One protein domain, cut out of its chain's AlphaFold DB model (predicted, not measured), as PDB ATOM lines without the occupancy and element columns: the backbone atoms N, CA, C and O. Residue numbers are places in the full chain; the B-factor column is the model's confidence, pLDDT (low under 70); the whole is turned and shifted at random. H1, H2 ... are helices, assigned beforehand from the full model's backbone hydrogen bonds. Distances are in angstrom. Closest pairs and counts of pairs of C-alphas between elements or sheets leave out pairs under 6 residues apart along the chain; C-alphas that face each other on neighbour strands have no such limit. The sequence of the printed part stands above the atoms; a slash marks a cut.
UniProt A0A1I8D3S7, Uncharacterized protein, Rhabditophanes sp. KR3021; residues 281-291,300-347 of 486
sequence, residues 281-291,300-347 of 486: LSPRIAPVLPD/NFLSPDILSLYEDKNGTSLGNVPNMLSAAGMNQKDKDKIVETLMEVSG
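Overview. This is residues 281 to 291 and 300 to 347 of the 486 residues of an uncharacterized protein of Rhabditophanes sp. KR3021 (UniProt A0A1I8D3S7). Little regular structure: the longest helix, H2, folds back beside the short H1 as a helical hairpin at one end, and loops with short strand-like pairings make the other end. Of 59 printed residues, 21 are in the two named helices, H1 then H2; there is no named strand, and the class is all helix. The whole is compact, with a radius of gyration of the C-alphas of 11.7 A and spans of 34 by 26 by 15 A.

Arrangement. H2, residues 332 to 345, and H1, residues 321 to 327, touch, the closest C-alphas being those of Lys 335 and Leu 325, 6.3 A apart. They form a hairpin over a tight link, at a shallow tilt of 29 degrees, opposite ways. In both, every O i to N i+4 pair is within hydrogen-bond range. Residues 305 to 306 pair parallel with residues 284 to 285 and with residues 317 to 318.

Along the chain. H2 measures 20.0 A, from C-alpha 332 at (118.829, 225.157, 165.132) to C-alpha 345 at (121.909, 205.618, 162.171). H1 begins at C-alpha 321, (121.357, 219.177, 154.894).

Size, cuts and confidence. Residues 292 to 299 are not printed; C-alphas 291 and 300 are 11.0 A apart. pLDDT is under 70 at residues 282, 291, 300 to 303 and 312 to 318.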
ATOM      1  N   LEU A 281     133.695 213.803 137.815       71.06
ATOM      2  CA  LEU A 281     132.542 212.884 137.730       71.06
ATOM      3  C   LEU A 281     132.354 211.914 138.911       71.06
ATOM      4  O   LEU A 281     131.777 210.842 138.765       71.06
ATOM      5  N   SER A 282     132.829 212.288 140.096       69.94
ATOM      6  CA  SER A 282     132.741 211.487 141.321       69.94
ATOM      7  C   SER A 282     132.013 212.285 142.402       69.94
ATOM      8  O   SER A 282     132.658 212.821 143.309       69.94
ATOM      9  N   PRO A 283     130.677 212.430 142.293       78.44
ATOM     10  CA  PRO A 283     129.903 213.092 143.331       78.44
ATOM     11  C   PRO A 283     129.982 212.284 144.627       78.44
ATOM     12  O   PRO A 283     129.968 211.049 144.616       78.44
ATOM     13  N   ARG A 284     130.061 212.976 145.760       76.06
ATOM     14  CA  ARG A 284     129.985 212.341 147.080       76.06
ATOM     15  C   ARG A 284     128.579 212.458 147.612       76.06
ATOM     16  O   ARG A 284     127.969 213.506 147.476       76.06
ATOM     17  N   ILE A 285     128.093 211.408 148.253       79.62
ATOM     18  CA  ILE A 285     126.774 211.407 148.878       79.62
ATOM     19  C   ILE A 285     126.970 211.526 150.385       79.62
ATOM     20  O   ILE A 285     127.749 210.773 150.965       79.62
ATOM     21  N   ALA A 286     126.282 212.488 150.993       80.44
ATOM     22  CA  ALA A 286     126.292 212.760 152.424       80.44
ATOM     23  C   ALA A 286     127.692 212.853 153.068       80.44
ATOM     24  O   ALA A 286     127.946 212.215 154.093       80.44
ATOM     25  N   PRO A 287     128.634 213.643 152.508       81.56
ATOM     26  CA  PRO A 287     129.934 213.812 153.136       81.56
ATOM     27  C   PRO A 287     129.797 214.493 154.502       81.56
ATOM     28  O   PRO A 287     129.132 215.518 154.653       81.56
ATOM     29  N   VAL A 288     130.486 213.924 155.489       79.56
ATOM     30  CA  VAL A 288     130.518 214.411 156.877       79.56
ATOM     31  C   VAL A 288     131.510 215.565 157.045       79.56
ATOM     32  O   VAL A 288     131.339 216.414 157.912       79.56
ATOM     33  N   LEU A 289     132.545 215.631 156.201       76.62
ATOM     34  CA  LEU A 289     133.597 216.645 156.268       76.62
ATOM     35  C   LEU A 289     133.946 217.187 154.876       76.62
ATOM     36  O   LEU A 289     133.982 216.409 153.917       76.62
ATOM     37  N   PRO A 290     134.304 218.483 154.775       72.75
ATOM     38  CA  PRO A 290     134.834 219.049 153.546       72.75
ATOM     39  C   PRO A 290     136.232 218.508 153.254       72.75
ATOM     40  O   PRO A 290     137.008 218.147 154.156       72.75
ATOM     41  N   ASP A 291     136.586 218.511 151.976       61.75
ATOM     42  CA  ASP A 291     137.928 218.167 151.531       61.75
ATOM     43  C   ASP A 291     138.960 219.268 151.816       61.75
ATOM     44  O   ASP A 291     138.627 220.288 152.410       61.75
ATOM     45  N   ASN A 300     135.349 222.017 141.173       57.28
ATOM     46  CA  ASN A 300     134.517 220.819 141.434       57.28
ATOM     47  C   ASN A 300     133.187 220.791 140.648       57.28
ATOM     48  O   ASN A 300     132.258 220.081 141.020       57.28
ATOM     49  N   PHE A 301     133.080 221.550 139.550       56.78
ATOM     50  CA  PHE A 301     131.836 221.714 138.777       56.78
ATOM     51  C   PHE A 301     131.179 220.390 138.332       56.78
ATOM     52  O   PHE A 301     129.962 220.315 138.208       56.78
ATOM     53  N   LEU A 302     131.967 219.329 138.130       64.69
ATOM     54  CA  LEU A 302     131.497 218.027 137.635       64.69
ATOM     55  C   LEU A 302     131.424 216.938 138.713       64.69
ATOM     56  O   LEU A 302     131.229 215.767 138.404       64.69
ATOM     57  N   SER A 303     131.618 217.298 139.975       69.56
ATOM     58  CA  SER A 303     131.674 216.368 141.106       69.56
ATOM     59  C   SER A 303     131.106 217.024 142.369       69.56
ATOM     60  O   SER A 303     131.811 217.157 143.373       69.56
ATOM     61  N   PRO A 304     129.835 217.467 142.332       77.50
ATOM     62  CA  PRO A 304     129.235 218.121 143.479       77.50
ATOM     63  C   PRO A 304     129.116 217.153 144.660       77.50
ATOM     64  O   PRO A 304     128.850 215.959 144.498       77.50
ATOM     65  N   ASP A 305     129.271 217.694 145.864       80.12
ATOM     66  CA  ASP A 305     128.936 216.988 147.097       80.12
ATOM     67  C   ASP A 305     127.406 217.032 147.264       80.12
ATOM     68  O   ASP A 305     126.820 218.086 147.495       80.12
ATOM     69  N   ILE A 306     126.730 215.900 147.112       82.88
ATOM     70  CA  ILE A 306     125.281 215.754 147.268       82.88
ATOM     71  C   ILE A 306     124.964 215.580 148.757       82.88
ATOM     72  O   ILE A 306     125.539 214.706 149.409       82.88
ATOM     73  N   LEU A 307     124.008 216.348 149.290       82.06
ATOM     74  CA  LEU A 307     123.504 216.179 150.665       82.06
ATOM     75  C   LEU A 307     124.569 216.302 151.764       82.06
ATOM     76  O   LEU A 307     124.552 215.544 152.730       82.06
ATOM     77  N   SER A 308     125.500 217.251 151.648       84.31
ATOM     78  CA  SER A 308     126.548 217.441 152.659       84.31
ATOM     79  C   SER A 308     125.971 217.629 154.072       84.31
ATOM     80  O   SER A 308     124.991 218.348 154.291       84.31
ATOM     81  N   LEU A 309     126.586 216.953 155.049       81.38
ATOM     82  CA  LEU A 309     126.174 216.988 156.459       81.38
ATOM     83  C   LEU A 309     126.862 218.111 157.247       81.38
ATOM     84  O   LEU A 309     126.698 218.225 158.460       81.38
ATOM     85  N   TYR A 310     127.626 218.948 156.548       78.50
ATOM     86  CA  TYR A 310     128.308 220.118 157.076       78.50
ATOM     87  C   TYR A 310     127.804 221.388 156.383       78.50
ATOM     88  O   TYR A 310     127.219 221.353 155.301       78.50
ATOM     89  N   GLU A 311     128.035 222.533 157.014       72.75
ATOM     90  CA  GLU A 311     127.726 223.826 156.409       72.75
ATOM     91  C   GLU A 311     128.796 224.178 155.366       72.75
ATOM     92  O   GLU A 311     129.920 224.552 155.709       72.75
ATOM     93  N   ASP A 312     128.454 224.046 154.084       69.56
ATOM     94  CA  ASP A 312     129.286 224.536 152.984       69.56
ATOM     95  C   ASP A 312     128.937 226.002 152.682       69.56
ATOM     96  O   ASP A 312     127.807 226.322 152.300       69.56
ATOM     97  N   LYS A 313     129.914 226.898 152.865       62.75
ATOM     98  CA  LYS A 313     129.789 228.339 152.579       62.75
ATOM     99  C   LYS A 313     130.055 228.680 151.109       62.75
ATOM    100  O   LYS A 313     129.724 229.781 150.684       62.75
ATOM    101  N   ASN A 314     130.634 227.756 150.338       60.06
ATOM    102  CA  ASN A 314     131.210 228.044 149.023       60.06
ATOM    103  C   ASN A 314     130.348 227.545 147.850       60.06
ATOM    104  O   ASN A 314     130.762 227.661 146.699       60.06
ATOM    105  N   GLY A 315     129.156 226.996 148.121       60.03
ATOM    106  CA  GLY A 315     128.171 226.628 147.094       60.03
ATOM    107  C   GLY A 315     128.573 225.453 146.193       60.03
ATOM    108  O   GLY A 315     127.963 225.255 145.148       60.03
ATOM    109  N   THR A 316     129.589 224.674 146.574       62.50
ATOM    110  CA  THR A 316     130.063 223.507 145.803       62.50
ATOM    111  C   THR A 316     129.235 222.242 146.030       62.50
ATOM    112  O   THR A 316     129.341 221.274 145.278       62.50
ATOM    113  N   SER A 317     128.407 222.258 147.067       67.50
ATOM    114  CA  SER A 317     127.570 221.144 147.484       67.50
ATOM    115  C   SER A 317     126.133 221.309 146.979       67.50
ATOM    116  O   SER A 317     125.503 222.356 147.158       67.50
ATOM    117  N   LEU A 318     125.588 220.261 146.365       66.81
ATOM    118  CA  LEU A 318     124.211 220.207 145.894       66.81
ATOM    119  C   LEU A 318     123.302 219.803 147.066       66.81
ATOM    120  O   LEU A 318     123.085 218.623 147.343       66.81
ATOM    121  N   GLY A 319     122.809 220.822 147.777       71.00
ATOM    122  CA  GLY A 319     121.843 220.689 148.869       71.00
ATOM    123  C   GLY A 319     122.469 220.306 150.208       71.00
ATOM    124  O   GLY A 319     122.410 219.154 150.607       71.00
ATOM    125  N   ASN A 320     123.024 221.270 150.944       77.31
ATOM    126  CA  ASN A 320     123.526 221.013 152.301       77.31
ATOM    127  C   ASN A 320     122.355 220.690 153.228       77.31
ATOM    128  O   ASN A 320     121.445 221.513 153.352       77.31
ATOM    129  N   VAL A 321     122.406 219.565 153.941       80.31
ATOM    130  CA  VAL A 321     121.357 219.177 154.894       80.31
ATOM    131  C   VAL A 321     121.093 220.296 155.915       80.31
ATOM    132  O   VAL A 321     119.938 220.699 156.040       80.31
ATOM    133  N   PRO A 322     122.100 220.926 156.556       78.12
ATOM    134  CA  PRO A 322     121.852 222.039 157.480       78.12
ATOM    135  C   PRO A 322     121.131 223.237 156.837       78.12
ATOM    136  O   PRO A 322     120.204 223.796 157.431       78.12
ATOM    137  N   ASN A 323     121.506 223.609 155.607       78.00
ATOM    138  CA  ASN A 323     120.897 224.745 154.909       78.00
ATOM    139  C   ASN A 323     119.483 224.407 154.416       78.00
ATOM    140  O   ASN A 323     118.589 225.241 154.540       78.00
ATOM    141  N   MET A 324     119.244 223.187 153.930       79.38
ATOM    142  CA  MET A 324     117.909 222.712 153.544       79.38
ATOM    143  C   MET A 324     116.953 222.687 154.740       79.38
ATOM    144  O   MET A 324     115.822 223.153 154.633       79.38
ATOM    145  N   LEU A 325     117.420 222.226 155.904       79.00
ATOM    146  CA  LEU A 325     116.629 222.249 157.136       79.00
ATOM    147  C   LEU A 325     116.375 223.687 157.622       79.00
ATOM    148  O   LEU A 325     115.311 223.983 158.162       79.00
ATOM    149  N   SER A 326     117.320 224.607 157.390       76.06
ATOM    150  CA  SER A 326     117.124 226.039 157.660       76.06
ATOM    151  C   SER A 326     116.084 226.682 156.740       76.06
ATOM    152  O   SER A 326     115.218 227.408 157.224       76.06
ATOM    153  N   ALA A 327     116.104 226.346 155.448       79.62
ATOM    154  CA  ALA A 327     115.120 226.802 154.471       79.62
ATOM    155  C   ALA A 327     113.717 226.235 154.750       79.62
ATOM    156  O   ALA A 327     112.723 226.903 154.488       79.62
ATOM    157  N   ALA A 328     113.630 225.045 155.351       79.81
ATOM    158  CA  ALA A 328     112.385 224.451 155.840       79.81
ATOM    159  C   ALA A 328     111.845 225.099 157.136       79.81
ATOM    160  O   ALA A 328     110.834 224.645 157.671       79.81
ATOM    161  N   GLY A 329     112.505 226.137 157.665       77.12
ATOM    162  CA  GLY A 329     112.063 226.869 158.854       77.12
ATOM    163  C   GLY A 329     112.332 226.158 160.184       77.12
ATOM    164  O   GLY A 329     111.750 226.530 161.202       77.12
ATOM    165  N   MET A 330     113.197 225.136 160.211       78.06
ATOM    166  CA  MET A 330     113.528 224.441 161.457       78.06
ATOM    167  C   MET A 330     114.433 225.281 162.361       78.06
ATOM    168  O   MET A 330     115.388 225.922 161.913       78.06
ATOM    169  N   ASN A 331     114.177 225.206 163.667       82.31
ATOM    170  CA  ASN A 331     115.041 225.797 164.682       82.31
ATOM    171  C   ASN A 331     116.386 225.051 164.743       82.31
ATOM    172  O   ASN A 331     116.431 223.841 164.533       82.31
ATOM    173  N   GLN A 332     117.480 225.738 165.087       79.31
ATOM    174  CA  GLN A 332     118.829 225.157 165.132       79.31
ATOM    175  C   GLN A 332     118.901 223.886 165.995       79.31
ATOM    176  O   GLN A 332     119.517 222.906 165.597       79.31
ATOM    177  N   LYS A 333     118.177 223.861 167.122       80.62
ATOM    178  CA  LYS A 333     118.088 222.685 168.005       80.62
ATOM    179  C   LYS A 333     117.481 221.456 167.324       80.62
ATOM    180  O   LYS A 333     117.876 220.336 167.628       80.62
ATOM    181  N   ASP A 334     116.509 221.654 166.439       80.25
ATOM    182  CA  ASP A 334     115.866 220.559 165.708       80.25
ATOM    183  C   ASP A 334     116.752 220.074 164.556       80.25
ATOM    184  O   ASP A 334     116.799 218.875 164.285       80.25
ATOM    185  N   LYS A 335     117.515 220.984 163.937       79.44
ATOM    186  CA  LYS A 335     118.523 220.634 162.926       79.44
ATOM    187  C   LYS A 335     119.613 219.754 163.516       79.44
ATOM    188  O   LYS A 335     119.903 218.698 162.966       79.44
ATOM    189  N   ASP A 336     120.174 220.177 164.648       78.94
ATOM    190  CA  ASP A 336     121.254 219.455 165.316       78.94
ATOM    191  C   ASP A 336     120.804 218.036 165.684       78.94
ATOM    192  O   ASP A 336     121.542 217.085 165.446       78.94
ATOM    193  N   LYS A 337     119.556 217.881 166.151       79.38
ATOM    194  CA  LYS A 337     118.955 216.572 166.434       79.38
ATOM    195  C   LYS A 337     118.791 215.705 165.195       79.38
ATOM    196  O   LYS A 337     119.098 214.523 165.254       79.38
ATOM    197  N   ILE A 338     118.310 216.247 164.076       81.69
ATOM    198  CA  ILE A 338     118.178 215.460 162.839       81.69
ATOM    199  C   ILE A 338     119.548 214.985 162.362       81.69
ATOM    200  O   ILE A 338     119.706 213.809 162.038       81.69
ATOM    201  N   VAL A 339     120.543 215.874 162.344       81.19
ATOM    202  CA  VAL A 339     121.902 215.500 161.940       81.19
ATOM    203  C   VAL A 339     122.469 214.454 162.899       81.19
ATOM    204  O   VAL A 339     123.006 213.454 162.438       81.19
ATOM    205  N   GLU A 340     122.277 214.611 164.210       80.69
ATOM    206  CA  GLU A 340     122.649 213.608 165.214       80.69
ATOM    207  C   GLU A 340     122.004 212.247 164.920       80.69
ATOM    208  O   GLU A 340     122.714 211.246 164.836       80.69
ATOM    209  N   THR A 341     120.692 212.210 164.661       82.62
ATOM    210  CA  THR A 341     120.000 210.953 164.339       82.62
ATOM    211  C   THR A 341     120.540 210.293 163.080       82.62
ATOM    212  O   THR A 341     120.759 209.085 163.063       82.62
ATOM    213  N   LEU A 342     120.817 211.074 162.036       82.31
ATOM    214  CA  LEU A 342     121.343 210.554 160.781       82.31
ATOM    215  C   LEU A 342     122.753 209.983 160.971       82.31
ATOM    216  O   LEU A 342     123.072 208.911 160.456       82.31
ATOM    217  N   MET A 343     123.582 210.675 161.749       77.06
ATOM    218  CA  MET A 343     124.949 210.262 162.049       77.06
ATOM    219  C   MET A 343     125.000 208.999 162.908       77.06
ATOM    220  O   MET A 343     125.816 208.118 162.636       77.06
ATOM    221  N   GLU A 344     124.115 208.868 163.895       78.75
ATOM    222  CA  GLU A 344     124.012 207.645 164.687       78.75
ATOM    223  C   GLU A 344     123.494 206.461 163.869       78.75
ATOM    224  O   GLU A 344     124.092 205.387 163.918       78.75
ATOM    225  N   VAL A 345     122.447 206.661 163.061       82.56
ATOM    226  CA  VAL A 345     121.909 205.618 162.171       82.56
ATOM    227  C   VAL A 345     122.957 205.171 161.148       82.56
ATOM    228  O   VAL A 345     123.049 203.986 160.836       82.56
ATOM    229  N   SER A 346     123.792 206.092 160.659       79.94
ATOM    230  CA  SER A 346     124.883 205.776 159.726       79.94
ATOM    231  C   SER A 346     126.072 205.039 160.364       79.94
ATOM    232  O   SER A 346     126.957 204.583 159.644       79.94
ATOM    233  N   GLY A 347     126.142 204.940 161.699       77.50
ATOM    234  CA  GLY A 347     127.275 204.334 162.410       77.50
ATOM    235  C   GLY A 347     128.585 205.130 162.305       77.50
ATOM    236  O   GLY A 347     129.658 204.640 162.676       77.50
TER     237      GLY A 347